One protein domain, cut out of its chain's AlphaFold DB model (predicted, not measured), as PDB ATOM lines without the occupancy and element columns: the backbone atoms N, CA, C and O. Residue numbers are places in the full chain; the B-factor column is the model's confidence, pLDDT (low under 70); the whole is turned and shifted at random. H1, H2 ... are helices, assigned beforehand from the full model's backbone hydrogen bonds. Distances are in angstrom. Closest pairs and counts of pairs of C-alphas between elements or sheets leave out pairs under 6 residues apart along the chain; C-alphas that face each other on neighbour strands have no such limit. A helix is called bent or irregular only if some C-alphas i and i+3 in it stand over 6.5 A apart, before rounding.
ATOM      1  N   PRO A  58     246.920 180.722 186.946       91.56
ATOM      2  CA  PRO A  58     246.077 181.733 187.560       91.56
ATOM      3  C   PRO A  58     244.808 181.941 186.731       91.56
ATOM      4  O   PRO A  58     244.748 181.605 185.549       91.56
ATOM      5  N   ILE A  59     243.823 182.579 187.349       89.62
ATOM      6  CA  ILE A  59     242.776 183.260 186.598       89.62
ATOM      7  C   ILE A  59     243.308 184.623 186.143       89.62
ATOM      8  O   ILE A  59     243.917 185.360 186.924       89.62
ATOM      9  N   ASP A  60     243.116 184.936 184.867       89.94
ATOM     10  CA  ASP A  60     243.556 186.189 184.268       89.94
ATOM     11  C   ASP A  60     242.363 187.077 183.929       89.94
ATOM     12  O   ASP A  60     241.327 186.596 183.470       89.94
ATOM     13  N   PHE A  61     242.543 188.381 184.134       87.44
ATOM     14  CA  PHE A  61     241.509 189.393 183.953       87.44
ATOM     15  C   PHE A  61     241.914 190.388 182.867       87.44
ATOM     16  O   PHE A  61     242.985 191.002 182.927       87.44
ATOM     17  N   GLY A  62     241.041 190.532 181.872       85.25
ATOM     18  CA  GLY A  62     241.231 191.425 180.735       85.25
ATOM     19  C   GLY A  62     242.191 190.908 179.657       85.25
ATOM     20  O   GLY A  62     242.992 189.988 179.842       85.25
ATOM     21  N   TRP A  63     242.123 191.553 178.495       87.56
ATOM     22  CA  TRP A  63     242.844 191.167 177.277       87.56
ATOM     23  C   TRP A  63     244.369 191.253 177.399       87.56
ATOM     24  O   TRP A  63     245.087 190.481 176.771       87.56
ATOM     25  N   HIS A  64     244.879 192.167 178.225       86.56
ATOM     26  CA  HIS A  64     246.318 192.435 178.317       86.56
ATOM     27  C   HIS A  64     247.059 191.541 179.317       86.56
ATOM     28  O   HIS A  64     248.287 191.535 179.330       86.56
ATOM     29  N   LYS A  65     246.350 190.795 180.174       84.50
ATOM     30  CA  LYS A  65     246.957 190.040 181.283       84.50
ATOM     31  C   LYS A  65     246.828 188.528 181.111       84.50
ATOM     32  O   LYS A  65     246.626 187.840 182.092       84.50
ATOM     33  N   GLN A  66     246.971 188.010 179.892       90.31
ATOM     34  CA  GLN A  66     246.758 186.596 179.537       90.31
ATOM     35  C   GLN A  66     247.985 185.693 179.818       90.31
ATOM     36  O   GLN A  66     248.505 185.023 178.924       90.31
ATOM     37  N   ARG A  67     248.481 185.676 181.061       91.75
ATOM     38  CA  ARG A  67     249.634 184.857 181.499       91.75
ATOM     39  C   ARG A  67     249.382 183.357 181.367       91.75
ATOM     40  O   ARG A  67     250.303 182.608 181.061       91.75
ATOM     41  N   ALA A  68     248.151 182.904 181.571       93.12
ATOM     42  CA  ALA A  68     247.760 181.509 181.464       93.12
ATOM     43  C   ALA A  68     248.123 180.921 180.095       93.12
ATOM     44  O   ALA A  68     248.531 179.762 180.029       93.12
ATOM     45  N   LEU A  69     248.062 181.711 179.017       92.62
ATOM     46  CA  LEU A  69     248.361 181.243 177.661       92.62
ATOM     47  C   LEU A  69     249.830 180.836 177.461       92.62
ATOM     48  O   LEU A  69     250.110 180.000 176.602       92.62
ATOM     49  N   SER A  70     250.762 181.384 178.246       91.44
ATOM     50  CA  SER A  70     252.194 181.061 178.151       91.44
ATOM     51  C   SER A  70     252.669 180.033 179.182       91.44
ATOM     52  O   SER A  70     253.796 179.548 179.083       91.44
ATOM     53  N   LEU A  71     251.836 179.659 180.159       94.44
ATOM     54  CA  LEU A  71     252.240 178.725 181.210       94.44
ATOM     55  C   LEU A  71     252.283 177.267 180.704       94.44
ATOM     56  O   LEU A  71     251.293 176.773 180.156       94.44
ATOM     57  N   PRO A  72     253.366 176.507 180.977       94.56
ATOM     58  CA  PRO A  72     253.490 175.109 180.543       94.56
ATOM     59  C   PRO A  72     252.355 174.192 181.023       94.56
ATOM     60  O   PRO A  72     251.942 173.258 180.324       94.56
ATOM     61  N   ARG A  73     251.815 174.452 182.222       95.56
ATOM     62  CA  ARG A  73     250.719 173.661 182.795       95.56
ATOM     63  C   ARG A  73     249.426 173.790 181.986       95.56
ATOM     64  O   ARG A  73     248.714 172.798 181.873       95.56
ATOM     65  N   THR A  74     249.155 174.943 181.373       95.75
ATOM     66  CA  THR A  74     247.963 175.161 180.533       95.75
ATOM     67  C   THR A  74     247.928 174.193 179.355       95.75
ATOM     68  O   THR A  74     246.879 173.646 179.030       95.75
ATOM     69  N   ARG A  75     249.094 173.903 178.766       96.25
ATOM     70  CA  ARG A  75     249.215 172.970 177.639       96.25
ATOM     71  C   ARG A  75     249.165 171.506 178.070       96.25
ATOM     72  O   ARG A  75     248.556 170.683 177.393       96.25
ATOM     73  N   SER A  76     249.803 171.186 179.196       96.06
ATOM     74  CA  SER A  76     250.034 169.802 179.634       96.06
ATOM     75  C   SER A  76     248.983 169.225 180.584       96.06
ATOM     76  O   SER A  76     248.965 168.011 180.807       96.06
ATOM     77  N   ALA A  77     248.089 170.049 181.142       94.88
ATOM     78  CA  ALA A  77     247.093 169.612 182.123       94.88
ATOM     79  C   ALA A  77     246.185 168.488 181.599       94.88
ATOM     80  O   ALA A  77     245.996 167.489 182.291       94.88
ATOM     81  N   PHE A  78     245.691 168.603 180.362       95.44
ATOM     82  CA  PHE A  78     244.800 167.611 179.748       95.44
ATOM     83  C   PHE A  78     245.484 166.258 179.545       95.44
ATOM     84  O   PHE A  78     244.904 165.216 179.859       95.44
ATOM     85  N   ARG A  79     246.742 166.267 179.082       96.62
ATOM     86  CA  ARG A  79     247.553 165.052 178.955       96.62
ATOM     87  C   ARG A  79     247.806 164.416 180.317       96.62
ATOM     88  O   ARG A  79     247.575 163.225 180.494       96.62
ATOM     89  N   ARG A  80     248.240 165.207 181.305       93.56
ATOM     90  CA  ARG A  80     248.494 164.722 182.676       93.56
ATOM     91  C   ARG A  80     247.244 164.140 183.342       93.56
ATOM     92  O   ARG A  80     247.372 163.213 184.130       93.56
ATOM     93  N   ALA A  81     246.062 164.665 183.022       92.44
ATOM     94  CA  ALA A  81     244.777 164.147 183.494       92.44
ATOM     95  C   ALA A  81     244.288 162.904 182.718       92.44
ATOM     96  O   ALA A  81     243.270 162.316 183.081       92.44
ATOM     97  N   GLY A  82     244.990 162.495 181.655       95.69
ATOM     98  CA  GLY A  82     244.616 161.360 180.810       95.69
ATOM     99  C   GLY A  82     243.445 161.638 179.863       95.69
ATOM    100  O   GLY A  82     242.837 160.696 179.366       95.69
ATOM    101  N   TRP A  83     243.102 162.908 179.625       95.94
ATOM    102  CA  TRP A  83     242.036 163.302 178.689       95.94
ATOM    103  C   TRP A  83     242.538 163.413 177.247       95.94
ATOM    104  O   TRP A  83     241.749 163.356 176.309       95.94
ATOM    105  N   ARG A  84     243.854 163.564 177.065       96.31
ATOM    106  CA  ARG A  84     244.541 163.538 175.769       96.31
ATOM    107  C   ARG A  84     245.828 162.730 175.872       96.31
ATOM    108  O   ARG A  84     246.380 162.558 176.955       96.31
ATOM    109  N   THR A  85     246.329 162.278 174.730       97.25
ATOM    110  CA  THR A  85     247.648 161.639 174.613       97.25
ATOM    111  C   THR A  85     248.773 162.652 174.379       97.25
ATOM    112  O   THR A  85     249.931 162.344 174.651       97.25
ATOM    113  N   THR A  86     248.448 163.875 173.945       97.56
ATOM    114  CA  THR A  86     249.396 164.961 173.648       97.56
ATOM    115  C   THR A  86     249.047 166.249 174.394       97.56
ATOM    116  O   THR A  86     247.922 166.428 174.868       97.56
ATOM    117  N   ASP A  87     250.022 167.154 174.498       97.88
ATOM    118  CA  ASP A  87     249.790 168.513 175.000       97.88
ATOM    119  C   ASP A  87     249.008 169.346 173.980       97.88
ATOM    120  O   ASP A  87     249.084 169.087 172.779       97.88
ATOM    121  N   LEU A  88     248.284 170.361 174.461       97.06
ATOM    122  CA  LEU A  88     247.619 171.340 173.597       97.06
ATOM    123  C   LEU A  88     248.642 172.173 172.813       97.06
ATOM    124  O   LEU A  88     249.621 172.648 173.392       97.06
ATOM    125  N   GLY A  89     248.377 172.400 171.528       95.69
ATOM    126  CA  GLY A  89     249.019 173.394 170.672       95.69
ATOM    127  C   GLY A  89     248.615 174.838 171.026       95.69
ATOM    128  O   GLY A  89     247.590 175.049 171.676       95.69
ATOM    129  N   PRO A  90     249.417 175.866 170.670       92.25
ATOM    130  CA  PRO A  90     249.088 177.268 170.982       92.25
ATOM    131  C   PRO A  90     247.771 177.769 170.360       92.25
ATOM    132  O   PRO A  90     247.138 178.696 170.868       92.25
ATOM    133  N   GLU A  91     247.386 177.206 169.223       94.12
ATOM    134  CA  GLU A  91     246.152 177.474 168.486       94.12
ATOM    135  C   GLU A  91     244.920 176.814 169.114       94.12
ATOM    136  O   GLU A  91     243.815 177.307 168.927       94.12
ATOM    137  N   GLU A  92     245.108 175.754 169.905       95.69
ATOM    138  CA  GLU A  92     244.021 175.045 170.591       95.69
ATOM    139  C   GLU A  92     243.597 175.734 171.902       95.69
ATOM    140  O   GLU A  92     242.619 175.333 172.535       95.69
ATOM    141  N   LEU A  93     244.332 176.759 172.348       93.69
ATOM    142  CA  LEU A  93     244.007 177.505 173.562       93.69
ATOM    143  C   LEU A  93     242.854 178.485 173.316       93.69
ATOM    144  O   LEU A  93     242.859 179.227 172.333       93.69
ATOM    145  N   ASN A  94     241.905 178.558 174.256       91.19
ATOM    146  CA  ASN A  94     240.873 179.594 174.237       91.19
ATOM    147  C   ASN A  94     241.515 180.975 174.443       91.19
ATOM    148  O   ASN A  94     242.098 181.240 175.492       91.19
ATOM    149  N   ARG A  95     241.401 181.842 173.432       90.25
ATOM    150  CA  ARG A  95     241.957 183.207 173.435       90.25
ATOM    151  C   ARG A  95     240.962 184.265 173.890       90.25
ATOM    152  O   ARG A  95     241.347 185.420 174.056       90.25
ATOM    153  N   VAL A  96     239.696 183.891 174.053       90.50
ATOM    154  CA  VAL A  96     238.699 184.783 174.634       90.50
ATOM    155  C   VAL A  96     239.002 184.875 176.128       90.50
ATOM    156  O   VAL A  96     239.068 183.834 176.790       90.50
ATOM    157  N   PRO A  97     239.223 186.086 176.667       88.00
ATOM    158  CA  PRO A  97     239.529 186.248 178.074       88.00
ATOM    159  C   PRO A  97     238.363 185.753 178.927       88.00
ATOM    160  O   PRO A  97     237.208 185.710 178.496       88.00
ATOM    161  N   HIS A  98     238.679 185.408 180.170       87.19
ATOM    162  CA  HIS A  98     237.663 185.127 181.170       87.19
ATOM    163  C   HIS A  98     236.660 186.305 181.256       87.19
ATOM    164  O   HIS A  98     237.091 187.458 181.221       87.19
ATOM    165  N   PRO A  99     235.338 186.049 181.343       85.06
ATOM    166  CA  PRO A  99     234.301 187.064 181.114       85.06
ATOM    167  C   PRO A  99     234.099 188.058 182.267       85.06
ATOM    168  O   PRO A  99     233.307 188.987 182.132       85.06
ATOM    169  N   PHE A 100     234.778 187.867 183.399       81.00
ATOM    170  CA  PHE A 100     234.746 188.820 184.508       81.00
ATOM    171  C   PHE A 100     235.836 189.897 184.336       81.00
ATOM    172  O   PHE A 100     236.907 189.572 183.815       81.00
ATOM    173  N   PRO A 101     235.560 191.153 184.741       67.88
ATOM    174  CA  PRO A 101     236.469 192.290 184.574       67.88
ATOM    175  C   PRO A 101     237.767 192.164 185.376       67.88
ATOM    176  O   PRO A 101     237.729 191.597 186.491       67.88
TER     177      PRO A 101
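What this domain is: This is residues 58 to 101 of the 101 residues of the protein "YcaO-like family protein" of Streptomyces sp. YIM 130001 (UniProt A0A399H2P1). This is a piece with little regular structure: the short helices H2 and H1 follow one another along the longest axis, and the unnamed stretch of residues 81 to 101 folds back along them to the other end. Residues 58 to 66 form a loop at the H1 end. The printed part has 44 residues, with two named helices, H1 then H2, and no named strand; the class is all helix, though named elements hold only 13 residues. It is only just loose, close to compact, with a radius of gyration of the C-alphas of 11.3 A, and elongated, spanning 34 by 17 by 15 A.

How they stand to each other: H2, residues 72 to 80, is close to but not clearly touching H1, residues 67 to 70; their closest C-alphas, of Thr 74 and Ala 68, are 6.4 A apart. H2 has 3 of 5 O i to N i+4 pairs within hydrogen-bond range; H1 is too short for such a pair.

Where its parts are: H2 is 11.7 A long, from C-alpha 72 at (253.490, 175.109, 180.543) to C-alpha 80 at (248.494, 164.722, 182.676). It is irregular: C-alphas 75 and 78 are 7.3 A apart. H1, 5.7 A long, begins at C-alpha 67 at (249.634, 184.857, 181.499).

The domain as a whole: The C-alphas farthest apart, of Thr 85 and Pro 101, are 34.1 A apart. The printed part has no cut, and the link from H1 to H2 is tight. Residue 101, the chain's last, is under pLDDT 70.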